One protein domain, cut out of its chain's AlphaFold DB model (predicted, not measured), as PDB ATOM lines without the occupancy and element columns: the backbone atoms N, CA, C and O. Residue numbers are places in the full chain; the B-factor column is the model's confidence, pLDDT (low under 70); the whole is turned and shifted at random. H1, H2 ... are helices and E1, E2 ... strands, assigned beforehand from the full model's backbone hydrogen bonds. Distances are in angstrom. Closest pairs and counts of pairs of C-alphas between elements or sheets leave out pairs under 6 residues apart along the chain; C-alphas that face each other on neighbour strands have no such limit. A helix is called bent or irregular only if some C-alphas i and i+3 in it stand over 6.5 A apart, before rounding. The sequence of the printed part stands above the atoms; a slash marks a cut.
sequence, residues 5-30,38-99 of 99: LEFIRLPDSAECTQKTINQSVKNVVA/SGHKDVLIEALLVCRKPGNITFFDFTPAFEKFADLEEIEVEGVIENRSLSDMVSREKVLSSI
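What this domain is: This is residues 5 to 30 and 38 to 99 of the 99 residues of an uncharacterized protein of Litoricolaceae bacterium (UniProt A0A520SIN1). A long, bent ribbon of two strands, E1 and E2, makes the length of the domain, with the shorter hairpin E4 and E5 near it; the small strand pair E3 and E6 and the short helix H1 lie across from the ribbon, and the whole is an open wrap rather than a closed barrel. The printed part has 88 residues, in the order E1, E2, E3, H1, E4, E5, E6, and its class is mostly strand. The three sheets, E1 - E2, E3 - E6 and E4 - E5, are each of two antiparallel strands. It is compact, with a radius of gyration of the C-alphas of 13.6 A, yet elongated, spanning 43 by 26 by 21 A.

How they stand to each other: E1, residues 16 to 27, and E2, residues 41 to 51, are antiparallel at 165 degrees, with N 22 and O 46 2.8 A apart, within hydrogen-bond range. E1 bends by 67 degrees at residue 19. E3, residues 59 to 61, and E6, residues 96 to 98, are antiparallel at 163 degrees, with N 60 and O 97 at 2.8 A. H1, residues 63 to 68, has every O i to N i+4 pair within hydrogen-bond range. E4, residues 74 to 81, and E5, residues 84 to 91, form a hairpin at 167 degrees, with N 77 and O 88 at 2.9 A. E2 and E4 are near each other, with 12 pairs of C-alphas within 10 A. The closest C-alphas of E5 and E6 are those of Asp 88 and Ser 97, 6.4 A apart. H1 and E5 are only just apart, at 8.3 A.

Where its parts are: E1 begins at C-alpha 16 (37.642, 26.601, 32.843) and is 31.2 A long; E2 is 30.9 A. E4 measures 21.8 A and E5 22.1 A. E6 ends at C-alpha 98 (31.876, 39.732, 41.472).

The domain as a whole: The C-alphas farthest apart, of Ser 38 and Arg 52, are 43.4 A apart. Residues 31 to 37 are not printed, and C-alphas 30 and 38 are 7.7 A apart across this cut. Of the links that are printed whole, E2 to E3 is short and the others are tight. Residues 27 to 30 and 38 to 41 have pLDDT under 70.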
ATOM      1  N   LEU A   5      36.688  23.122  41.977       92.12
ATOM      2  CA  LEU A   5      35.321  23.180  41.453       92.12
ATOM      3  C   LEU A   5      34.308  22.433  42.341       92.12
ATOM      4  O   LEU A   5      33.109  22.483  42.085       92.12
ATOM      5  N   GLU A   6      34.767  21.749  43.393       92.38
ATOM      6  CA  GLU A   6      33.895  21.257  44.466       92.38
ATOM      7  C   GLU A   6      33.445  22.367  45.430       92.38
ATOM      8  O   GLU A   6      32.496  22.160  46.181       92.38
ATOM      9  N   PHE A   7      34.122  23.520  45.430       92.94
ATOM     10  CA  PHE A   7      33.862  24.655  46.328       92.94
ATOM     11  C   PHE A   7      33.329  25.869  45.579       92.94
ATOM     12  O   PHE A   7      32.542  26.630  46.135       92.94
ATOM     13  N   ILE A   8      33.734  26.026  44.315       94.81
ATOM     14  CA  ILE A   8      33.328  27.147  43.471       94.81
ATOM     15  C   ILE A   8      32.625  26.658  42.209       94.81
ATOM     16  O   ILE A   8      33.087  25.741  41.529       94.81
ATOM     17  N   ARG A   9      31.534  27.327  41.852       95.62
ATOM     18  CA  ARG A   9      30.943  27.272  40.516       95.62
ATOM     19  C   ARG A   9      31.402  28.495  39.731       95.62
ATOM     20  O   ARG A   9      31.380  29.625  40.220       95.62
ATOM     21  N   LEU A  10      31.820  28.244  38.498       94.50
ATOM     22  CA  LEU A  10      32.190  29.257  37.515       94.50
ATOM     23  C   LEU A  10      31.196  29.188  36.355       94.50
ATOM     24  O   LEU A  10      30.647  28.113  36.108       94.50
ATOM     25  N   PRO A  11      30.983  30.278  35.602       94.06
ATOM     26  CA  PRO A  11      30.168  30.217  34.396       94.06
ATOM     27  C   PRO A  11      30.721  29.181  33.406       94.06
ATOM     28  O   PRO A  11      31.868  29.296  32.969       94.06
ATOM     29  N   ASP A  12      29.898  28.216  32.980       93.94
ATOM     30  CA  ASP A  12      30.292  27.188  31.998       93.94
ATOM     31  C   ASP A  12      30.839  27.808  30.701       93.94
ATOM     32  O   ASP A  12      31.757  27.286  30.066       93.94
ATOM     33  N   SER A  13      30.327  28.990  30.340       95.94
ATOM     34  CA  SER A  13      30.769  29.784  29.194       95.94
ATOM     35  C   SER A  13      32.229  30.242  29.261       95.94
ATOM     36  O   SER A  13      32.753  30.686  28.237       95.94
ATOM     37  N   ALA A  14      32.881  30.188  30.426       94.81
ATOM     38  CA  ALA A  14      34.301  30.498  30.579       94.81
ATOM     39  C   ALA A  14      35.219  29.325  30.182       94.81
ATOM     40  O   ALA A  14      36.400  29.548  29.895       94.81
ATOM     41  N   GLU A  15      34.677  28.099  30.102       95.94
ATOM     42  CA  GLU A  15      35.400  26.874  29.730       95.94
ATOM     43  C   GLU A  15      36.689  26.697  30.559       95.94
ATOM     44  O   GLU A  15      37.796  26.629  30.016       95.94
ATOM     45  N   CYS A  16      36.542  26.701  31.887       95.19
ATOM     46  CA  CYS A  16      37.642  26.601  32.843       95.19
ATOM     47  C   CYS A  16      38.003  25.152  33.183       95.19
ATOM     48  O   CYS A  16      37.149  24.274  33.279       95.19
ATOM     49  N   THR A  17      39.286  24.894  33.413       95.19
ATOM     50  CA  THR A  17      39.792  23.611  33.909       95.19
ATOM     51  C   THR A  17      40.870  23.857  34.956       95.19
ATOM     52  O   THR A  17      41.749  24.698  34.760       95.19
ATOM     53  N   GLN A  18      40.820  23.123  36.068       95.12
ATOM     54  CA  GLN A  18      41.864  23.186  37.086       95.12
ATOM     55  C   GLN A  18      43.176  22.618  36.545       95.12
ATOM     56  O   GLN A  18      43.221  21.496  36.043       95.12
ATOM     57  N   LYS A  19      44.257  23.386  36.698       95.06
ATOM     58  CA  LYS A  19      45.622  22.957  36.387       95.06
ATOM     59  C   LYS A  19      46.362  22.486  37.632       95.06
ATOM     60  O   LYS A  19      46.999  21.439  37.595       95.06
ATOM     61  N   THR A  20      46.283  23.251  38.717       94.38
ATOM     62  CA  THR A  20      46.907  22.906  40.001       94.38
ATOM     63  C   THR A  20      46.005  23.300  41.154       94.38
ATOM     64  O   THR A  20      45.244  24.262  41.047       94.38
ATOM     65  N   ILE A  21      46.136  22.574  42.258       94.75
ATOM     66  CA  ILE A  21      45.548  22.921  43.543       94.75
ATOM     67  C   ILE A  21      46.547  22.578  44.642       94.75
ATOM     68  O   ILE A  21      47.153  21.507  44.618       94.75
ATOM     69  N   ASN A  22      46.725  23.499  45.577       92.94
ATOM     70  CA  ASN A  22      47.492  23.304  46.793       92.94
ATOM     71  C   ASN A  22      46.601  23.654  47.980       92.94
ATOM     72  O   ASN A  22      45.791  24.577  47.918       92.94
ATOM     73  N   GLN A  23      46.763  22.906  49.064       90.06
ATOM     74  CA  GLN A  23      46.031  23.120  50.300       90.06
ATOM     75  C   GLN A  23      47.029  23.172  51.448       90.06
ATOM     76  O   GLN A  23      47.903  22.311  51.563       90.06
ATOM     77  N   SER A  24      46.873  24.158  52.322       88.25
ATOM     78  CA  SER A  24      47.604  24.226  53.580       88.25
ATOM     79  C   SER A  24      46.662  24.620  54.709       88.25
ATOM     80  O   SER A  24      45.696  25.347  54.505       88.25
ATOM     81  N   VAL A  25      46.920  24.101  55.905       84.69
ATOM     82  CA  VAL A  25      46.201  24.511  57.112       84.69
ATOM     83  C   VAL A  25      47.080  25.512  57.834       84.69
ATOM     84  O   VAL A  25      48.239  25.211  58.133       84.69
ATOM     85  N   LYS A  26      46.539  26.695  58.106       76.94
ATOM     86  CA  LYS A  26      47.201  27.722  58.900       76.94
ATOM     87  C   LYS A  26      46.509  27.801  60.254       76.94
ATOM     88  O   LYS A  26      45.287  27.751  60.355       76.94
ATOM     89  N   ASN A  27      47.307  27.886  61.313       67.44
ATOM     90  CA  ASN A  27      46.756  28.266  62.608       67.44
ATOM     91  C   ASN A  27      46.440  29.758  62.534       67.44
ATOM     92  O   ASN A  27      47.318  30.529  62.132       67.44
ATOM     93  N   VAL A  28      45.232  30.148  62.937       60.88
ATOM     94  CA  VAL A  28      44.892  31.558  63.122       60.88
ATOM     95  C   VAL A  28      45.857  32.104  64.173       60.88
ATOM     96  O   VAL A  28      45.861  31.660  65.324       60.88
ATOM     97  N   VAL A  29      46.752  33.008  63.774       53.44
ATOM     98  CA  VAL A  29      47.581  33.726  64.742       53.44
ATOM     99  C   VAL A  29      46.640  34.717  65.401       53.44
ATOM    100  O   VAL A  29      46.197  35.653  64.744       53.44
ATOM    101  N   ALA A  30      46.302  34.480  66.668       47.88
ATOM    102  CA  ALA A  30      45.540  35.428  67.465       47.88
ATOM    103  C   ALA A  30      46.274  36.778  67.452       47.88
ATOM    104  O   ALA A  30      47.278  36.955  68.144       47.88
ATOM    105  N   SER A  38      40.050  30.650  70.632       48.19
ATOM    106  CA  SER A  38      41.279  29.848  70.599       48.19
ATOM    107  C   SER A  38      40.981  28.421  70.105       48.19
ATOM    108  O   SER A  38      40.861  27.485  70.899       48.19
ATOM    109  N   GLY A  39      40.832  28.240  68.794       55.81
ATOM    110  CA  GLY A  39      40.617  26.911  68.211       55.81
ATOM    111  C   GLY A  39      40.364  26.857  66.706       55.81
ATOM    112  O   GLY A  39      40.470  25.769  66.133       55.81
ATOM    113  N   HIS A  40      40.071  27.989  66.063       66.06
ATOM    114  CA  HIS A  40      39.804  28.019  64.625       66.06
ATOM    115  C   HIS A  40      41.064  27.758  63.808       66.06
ATOM    116  O   HIS A  40      42.175  28.177  64.148       66.06
ATOM    117  N   LYS A  41      40.882  26.984  62.740       69.25
ATOM    118  CA  LYS A  41      41.920  26.647  61.776       69.25
ATOM    119  C   LYS A  41      41.465  27.145  60.428       69.25
ATOM    120  O   LYS A  41      40.451  26.672  59.920       69.25
ATOM    121  N   ASP A  42      42.282  27.989  59.827       80.50
ATOM    122  CA  ASP A  42      42.030  28.433  58.473       80.50
ATOM    123  C   ASP A  42      42.615  27.412  57.511       80.50
ATOM    124  O   ASP A  42      43.729  26.894  57.682       80.50
ATOM    125  N   VAL A  43      41.856  27.118  56.467       86.94
ATOM    126  CA  VAL A  43      42.339  26.320  55.351       86.94
ATOM    127  C   VAL A  43      42.625  27.276  54.207       86.94
ATOM    128  O   VAL A  43      41.709  27.836  53.616       86.94
ATOM    129  N   LEU A  44      43.901  27.426  53.862       89.81
ATOM    130  CA  LEU A  44      44.297  28.132  52.656       89.81
ATOM    131  C   LEU A  44      44.253  27.164  51.474       89.81
ATOM    132  O   LEU A  44      44.931  26.130  51.474       89.81
ATOM    133  N   ILE A  45      43.477  27.529  50.457       92.06
ATOM    134  CA  ILE A  45      43.367  26.797  49.200       92.06
ATOM    135  C   ILE A  45      43.850  27.708  48.077       92.06
ATOM    136  O   ILE A  45      43.263  28.751  47.815       92.06
ATOM    137  N   GLU A  46      44.893  27.280  47.380       93.69
ATOM    138  CA  GLU A  46      45.435  27.988  46.225       93.69
ATOM    139  C   GLU A  46      45.190  27.148  44.978       93.69
ATOM    140  O   GLU A  46      45.644  26.004  44.883       93.69
ATOM    141  N   ALA A  47      44.477  27.702  44.000       94.69
ATOM    142  CA  ALA A  47      44.146  27.001  42.769       94.69
ATOM    143  C   ALA A  47      44.513  27.828  41.537       94.69
ATOM    144  O   ALA A  47      44.305  29.037  41.488       94.69
ATOM    145  N   LEU A  48      45.019  27.146  40.507       94.88
ATOM    146  CA  LEU A  48      45.232  27.727  39.186       94.88
ATOM    147  C   LEU A  48      44.249  27.102  38.202       94.88
ATOM    148  O   LEU A  48      44.277  25.891  37.963       94.88
ATOM    149  N   LEU A  49      43.424  27.946  37.593       94.19
ATOM    150  CA  LEU A  49      42.476  27.575  36.549       94.19
ATOM    151  C   LEU A  49      42.975  28.086  35.197       94.19
ATOM    152  O   LEU A  49      43.477  29.202  35.084       94.19
ATOM    153  N   VAL A  50      42.808  27.276  34.156       95.12
ATOM    154  CA  VAL A  50      42.993  27.698  32.765       95.12
ATOM    155  C   VAL A  50      41.623  27.750  32.115       95.12
ATOM    156  O   VAL A  50      40.953  26.726  32.009       95.12
ATOM    157  N   CYS A  51      41.219  28.937  31.679       94.62
ATOM    158  CA  CYS A  51      39.933  29.174  31.032       94.62
ATOM    159  C   CYS A  51      40.158  29.575  29.578       94.62
ATOM    160  O   CYS A  51      41.035  30.390  29.292       94.62
ATOM    161  N   ARG A  52      39.374  29.023  28.644       96.06
ATOM    162  CA  ARG A  52      39.465  29.428  27.227       96.06
ATOM    163  C   ARG A  52      38.832  30.791  26.971       96.06
ATOM    164  O   ARG A  52      39.221  31.469  26.024       96.06
ATOM    165  N   LYS A  53      37.853  31.181  27.792       95.19
ATOM    166  CA  LYS A  53      37.126  32.453  27.688       95.19
ATOM    167  C   LYS A  53      37.077  33.155  29.053       95.19
ATOM    168  O   LYS A  53      35.995  33.315  29.613       95.19
ATOM    169  N   PRO A  54      38.228  33.578  29.609       92.06
ATOM    170  CA  PRO A  54      38.293  34.194  30.939       92.06
ATOM    171  C   PRO A  54      37.456  35.481  31.057       92.06
ATOM    172  O   PRO A  54      36.923  35.766  32.124       92.06
ATOM    173  N   GLY A  55      37.243  36.210  29.955       91.56
ATOM    174  CA  GLY A  55      36.351  37.375  29.912       91.56
ATOM    175  C   GLY A  55      34.882  37.080  30.253       91.56
ATOM    176  O   GLY A  55      34.159  37.996  30.628       91.56
ATOM    177  N   ASN A  56      34.450  35.815  30.174       94.25
ATOM    178  CA  ASN A  56      33.095  35.397  30.541       94.25
ATOM    179  C   ASN A  56      32.936  35.108  32.039       94.25
ATOM    180  O   ASN A  56      31.827  34.814  32.482       94.25
ATOM    181  N   ILE A  57      34.020  35.151  32.818       93.00
ATOM    182  CA  ILE A  57      33.919  35.087  34.271       93.00
ATOM    183  C   ILE A  57      33.502  36.480  34.736       93.00
ATOM    184  O   ILE A  57      34.250  37.450  34.594       93.00
ATOM    185  N   THR A  58      32.278  36.576  35.244       90.25
ATOM    186  CA  THR A  58      31.705  37.808  35.807       90.25
ATOM    187  C   THR A  58      31.453  37.694  37.307       90.25
ATOM    188  O   THR A  58      31.341  38.708  37.986       90.25
ATOM    189  N   PHE A  59      31.368  36.466  37.821       91.94
ATOM    190  CA  PHE A  59      31.232  36.167  39.239       91.94
ATOM    191  C   PHE A  59      31.818  34.787  39.565       91.94
ATOM    192  O   PHE A  59      31.998  33.946  38.679       91.94
ATOM    193  N   PHE A  60      32.048  34.565  40.852       94.25
ATOM    194  CA  PHE A  60      32.326  33.285  41.485       94.25
ATOM    195  C   PHE A  60      31.156  32.934  42.395       94.25
ATOM    196  O   PHE A  60      30.711  33.778  43.173       94.25
ATOM    197  N   ASP A  61      30.660  31.705  42.291       95.88
ATOM    198  CA  ASP A  61      29.600  31.192  43.156       95.88
ATOM    199  C   ASP A  61      30.180  30.196  44.165       95.88
ATOM    200  O   ASP A  61      30.563  29.081  43.805       95.88
ATOM    201  N   PHE A  62      30.238  30.608  45.433       96.06
ATOM    202  CA  PHE A  62      30.755  29.818  46.554       96.06
ATOM    203  C   PHE A  62      29.679  28.988  47.263       96.06
ATOM    204  O   PHE A  62      29.965  28.352  48.279       96.06
ATOM    205  N   THR A  63      28.453  28.929  46.731       95.75
ATOM    206  CA  THR A  63      27.382  28.075  47.271       95.75
ATOM    207  C   THR A  63      27.848  26.637  47.552       95.75
ATOM    208  O   THR A  63      27.561  26.149  48.646       95.75
ATOM    209  N   PRO A  64      28.616  25.954  46.669       96.06
ATOM    210  CA  PRO A  64      29.073  24.590  46.945       96.06
ATOM    211  C   PRO A  64      29.918  24.464  48.219       96.06
ATOM    212  O   PRO A  64      29.806  23.467  48.933       96.06
ATOM    213  N   ALA A  65      30.745  25.467  48.532       94.19
ATOM    214  CA  ALA A  65      31.560  25.466  49.742       94.19
ATOM    215  C   ALA A  65      30.683  25.500  51.001       94.19
ATOM    216  O   ALA A  65      30.848  24.667  51.894       94.19
ATOM    217  N   PHE A  66      29.703  26.404  51.036       94.62
ATOM    218  CA  PHE A  66      28.769  26.540  52.155       94.62
ATOM    219  C   PHE A  66      27.782  25.366  52.266       94.62
ATOM    220  O   PHE A  66      27.331  25.055  53.369       94.62
ATOM    221  N   GLU A  67      27.441  24.695  51.161       94.44
ATOM    222  CA  GLU A  67      26.662  23.445  51.169       94.44
ATOM    223  C   GLU A  67      27.465  22.281  51.767       94.44
ATOM    224  O   GLU A  67      26.914  21.436  52.475       94.44
ATOM    225  N   LYS A  68      28.772  22.230  51.489       92.56
ATOM    226  CA  LYS A  68      29.662  21.148  51.922       92.56
ATOM    227  C   LYS A  68      30.114  21.283  53.374       92.56
ATOM    228  O   LYS A  68      30.275  20.268  54.050       92.56
ATOM    229  N   PHE A  69      30.305  22.511  53.846       90.19
ATOM    230  CA  PHE A  69      30.764  22.812  55.198       90.19
ATOM    231  C   PHE A  69      29.714  23.652  55.928       90.19
ATOM    232  O   PHE A  69      29.540  24.846  55.674       90.19
ATOM    233  N   ALA A  70      28.965  23.006  56.823       87.88
ATOM    234  CA  ALA A  70      27.878  23.648  57.564       87.88
ATOM    235  C   ALA A  70      28.386  24.677  58.589       87.88
ATOM    236  O   ALA A  70      27.682  25.633  58.897       87.88
ATOM    237  N   ASP A  71      29.602  24.474  59.088       87.38
ATOM    238  CA  ASP A  71      30.325  25.312  60.044       87.38
ATOM    239  C   ASP A  71      31.212  26.374  59.380       87.38
ATOM    240  O   ASP A  71      31.822  27.175  60.080       87.38
ATOM    241  N   LEU A  72      31.270  26.417  58.043       88.38
ATOM    242  CA  LEU A  72      31.961  27.483  57.326       88.38
ATOM    243  C   LEU A  72      31.208  28.801  57.513       88.38
ATOM    244  O   LEU A  72      30.069  28.944  57.049       88.38
ATOM    245  N   GLU A  73      31.867  29.727  58.200       87.25
ATOM    246  CA  GLU A  73      31.366  31.066  58.497       87.25
ATOM    247  C   GLU A  73      31.608  32.011  57.318       87.25
ATOM    248  O   GLU A  73      30.670  32.614  56.791       87.25
ATOM    249  N   GLU A  74      32.851  32.059  56.843       91.75
ATOM    250  CA  GLU A  74      33.298  33.029  55.852       91.75
ATOM    251  C   GLU A  74      34.402  32.455  54.958       91.75
ATOM    252  O   GLU A  74      35.104  31.508  55.322       91.75
ATOM    253  N   ILE A  75      34.543  33.024  53.761       92.56
ATOM    254  CA  ILE A  75      35.654  32.755  52.851       92.56
ATOM    255  C   ILE A  75      36.237  34.099  52.419       92.56
ATOM    256  O   ILE A  75      35.552  34.924  51.809       92.56
ATOM    257  N   GLU A  76      37.521  34.286  52.693       93.00
ATOM    258  CA  GLU A  76      38.318  35.351  52.097       93.00
ATOM    259  C   GLU A  76      38.822  34.889  50.727       93.00
ATOM    260  O   GLU A  76      39.411  33.813  50.582       93.00
ATOM    261  N   VAL A  77      38.544  35.684  49.697       92.62
ATOM    262  CA  VAL A  77      38.844  35.345  48.308       92.62
ATOM    263  C   VAL A  77      39.806  36.372  47.753       92.62
ATOM    264  O   VAL A  77      39.464  37.544  47.621       92.62
ATOM    265  N   GLU A  78      40.975  35.906  47.332       93.19
ATOM    266  CA  GLU A  78      41.955  36.706  46.611       93.19
ATOM    267  C   GLU A  78      42.318  36.028  45.292       93.19
ATOM    268  O   GLU A  78      42.493  34.809  45.216       93.19
ATOM    269  N   GLY A  79      42.447  36.809  44.222       90.25
ATOM    270  CA  GLY A  79      42.808  36.252  42.928       90.25
ATOM    271  C   GLY A  79      43.113  37.285  41.857       90.25
ATOM    272  O   GLY A  79      42.908  38.485  42.020       90.25
ATOM    273  N   VAL A  80      43.605  36.792  40.722       91.06
ATOM    274  CA  VAL A  80      43.848  37.596  39.522       91.06
ATOM    275  C   VAL A  80      43.301  36.860  38.306       91.06
ATOM    276  O   VAL A  80      43.583  35.680  38.101       91.06
ATOM    277  N   ILE A  81      42.529  37.568  37.486       89.06
ATOM    278  CA  ILE A  81      41.931  37.062  36.250       89.06
ATOM    279  C   ILE A  81      42.348  37.993  35.127       89.06
ATOM    280  O   ILE A  81      41.919  39.147  35.065       89.06
ATOM    281  N   GLU A  82      43.194  37.492  34.231       87.94
ATOM    282  CA  GLU A  82      43.880  38.317  33.233       87.94
ATOM    283  C   GLU A  82      44.624  39.478  33.917       87.94
ATOM    284  O   GLU A  82      45.649  39.245  34.549       87.94
ATOM    285  N   ASN A  83      44.092  40.702  33.841       87.31
ATOM    286  CA  ASN A  83      44.656  41.906  34.463       87.31
ATOM    287  C   ASN A  83      43.743  42.502  35.554       87.31
ATOM    288  O   ASN A  83      43.929  43.652  35.947       87.31
ATOM    289  N   ARG A  84      42.722  41.759  35.998       86.69
ATOM    290  CA  ARG A  84      41.756  42.180  37.023       86.69
ATOM    291  C   ARG A  84      42.058  41.461  38.331       86.69
ATOM    292  O   ARG A  84      42.123  40.235  38.348       86.69
ATOM    293  N   SER A  85      42.257  42.217  39.406       89.69
ATOM    294  CA  SER A  85      42.378  41.671  40.758       89.69
ATOM    295  C   SER A  85      40.998  41.471  41.367       89.69
ATOM    296  O   SER A  85      40.150  42.353  41.258       89.69
ATOM    297  N   LEU A  86      40.819  40.355  42.058       89.56
ATOM    298  CA  LEU A  86      39.671  40.063  42.898       89.56
ATOM    299  C   LEU A  86      40.134  40.044  44.353       89.56
ATOM    300  O   LEU A  86      41.109  39.368  44.677       89.56
ATOM    301  N   SER A  87      39.427  40.774  45.205       92.81
ATOM    302  CA  SER A  87      39.525  40.675  46.657       92.81
ATOM    303  C   SER A  87      38.122  40.891  47.205       92.81
ATOM    304  O   SER A  87      37.523  41.942  46.967       92.81
ATOM    305  N   ASP A  88      37.560  39.867  47.834       93.44
ATOM    306  CA  ASP A  88      36.213  39.913  48.394       93.44
ATOM    307  C   ASP A  88      36.115  38.986  49.601       93.44
ATOM    308  O   ASP A  88      36.913  38.066  49.790       93.44
ATOM    309  N   MET A  89      35.085  39.231  50.393       93.44
ATOM    310  CA  MET A  89      34.737  38.458  51.565       93.44
ATOM    311  C   MET A  89      33.309  37.953  51.363       93.44
ATOM    312  O   MET A  89      32.382  38.739  51.122       93.44
ATOM    313  N   VAL A  90      33.148  36.629  51.360       94.00
ATOM    314  CA  VAL A  90      31.859  35.972  51.111       94.00
ATOM    315  C   VAL A  90      31.412  35.205  52.343       94.00
ATOM    316  O   VAL A  90      32.174  34.441  52.929       94.00
ATOM    317  N   SER A  91      30.146  35.387  52.696       93.38
ATOM    318  CA  SER A  91      29.473  34.682  53.784       93.38
ATOM    319  C   SER A  91      28.321  33.847  53.228       93.38
ATOM    320  O   SER A  91      27.976  33.920  52.042       93.38
ATOM    321  N   ARG A  92      27.663  33.077  54.092       91.44
ATOM    322  CA  ARG A  92      26.498  32.268  53.712       91.44
ATOM    323  C   ARG A  92      25.332  33.103  53.165       91.44
ATOM    324  O   ARG A  92      24.562  32.610  52.343       91.44
ATOM    325  N   GLU A  93      25.194  34.356  53.588       89.88
ATOM    326  CA  GLU A  93      24.179  35.291  53.089       89.88
ATOM    327  C   GLU A  93      24.575  35.935  51.751       89.88
ATOM    328  O   GLU A  93      23.706  36.361  50.987       89.88
ATOM    329  N   LYS A  94      25.880  35.997  51.453       90.69
ATOM    330  CA  LYS A  94      26.449  36.603  50.243       90.69
ATOM    331  C   LYS A  94      27.478  35.657  49.617       90.69
ATOM    332  O   LYS A  94      28.681  35.875  49.689       90.69
ATOM    333  N   VAL A  95      26.971  34.626  48.947       91.25
ATOM    334  CA  VAL A  95      27.775  33.550  48.333       91.25
ATOM    335  C   VAL A  95      28.394  33.909  46.979       91.25
ATOM    336  O   VAL A  95      29.205  33.148  46.451       91.25
ATOM    337  N   LEU A  96      27.993  35.038  46.388       93.19
ATOM    338  CA  LEU A  96      28.495  35.497  45.096       93.19
ATOM    339  C   LEU A  96      29.560  36.573  45.290       93.19
ATOM    340  O   LEU A  96      29.302  37.596  45.928       93.19
ATOM    341  N   SER A  97      30.706  36.373  44.646       90.19
ATOM    342  CA  SER A  97      31.744  37.391  44.515       90.19
ATOM    343  C   SER A  97      31.850  37.843  43.065       90.19
ATOM    344  O   SER A  97      31.910  37.012  42.161       90.19
ATOM    345  N   SER A  98      31.820  39.151  42.823       86.75
ATOM    346  CA  SER A  98      31.876  39.732  41.472       86.75
ATOM    347  C   SER A  98      33.283  40.233  41.146       86.75
ATOM    348  O   SER A  98      34.016  40.624  42.048       86.75
ATOM    349  N   ILE A  99      33.639  40.218  39.858       78.75
ATOM    350  CA  ILE A  99      34.948  40.668  39.337       78.75
ATOM    351  C   ILE A  99      34.918  42.140  38.948       78.75
ATOM    352  O   ILE A  99      33.923  42.550  38.309       78.75
TER     353      ILE A  99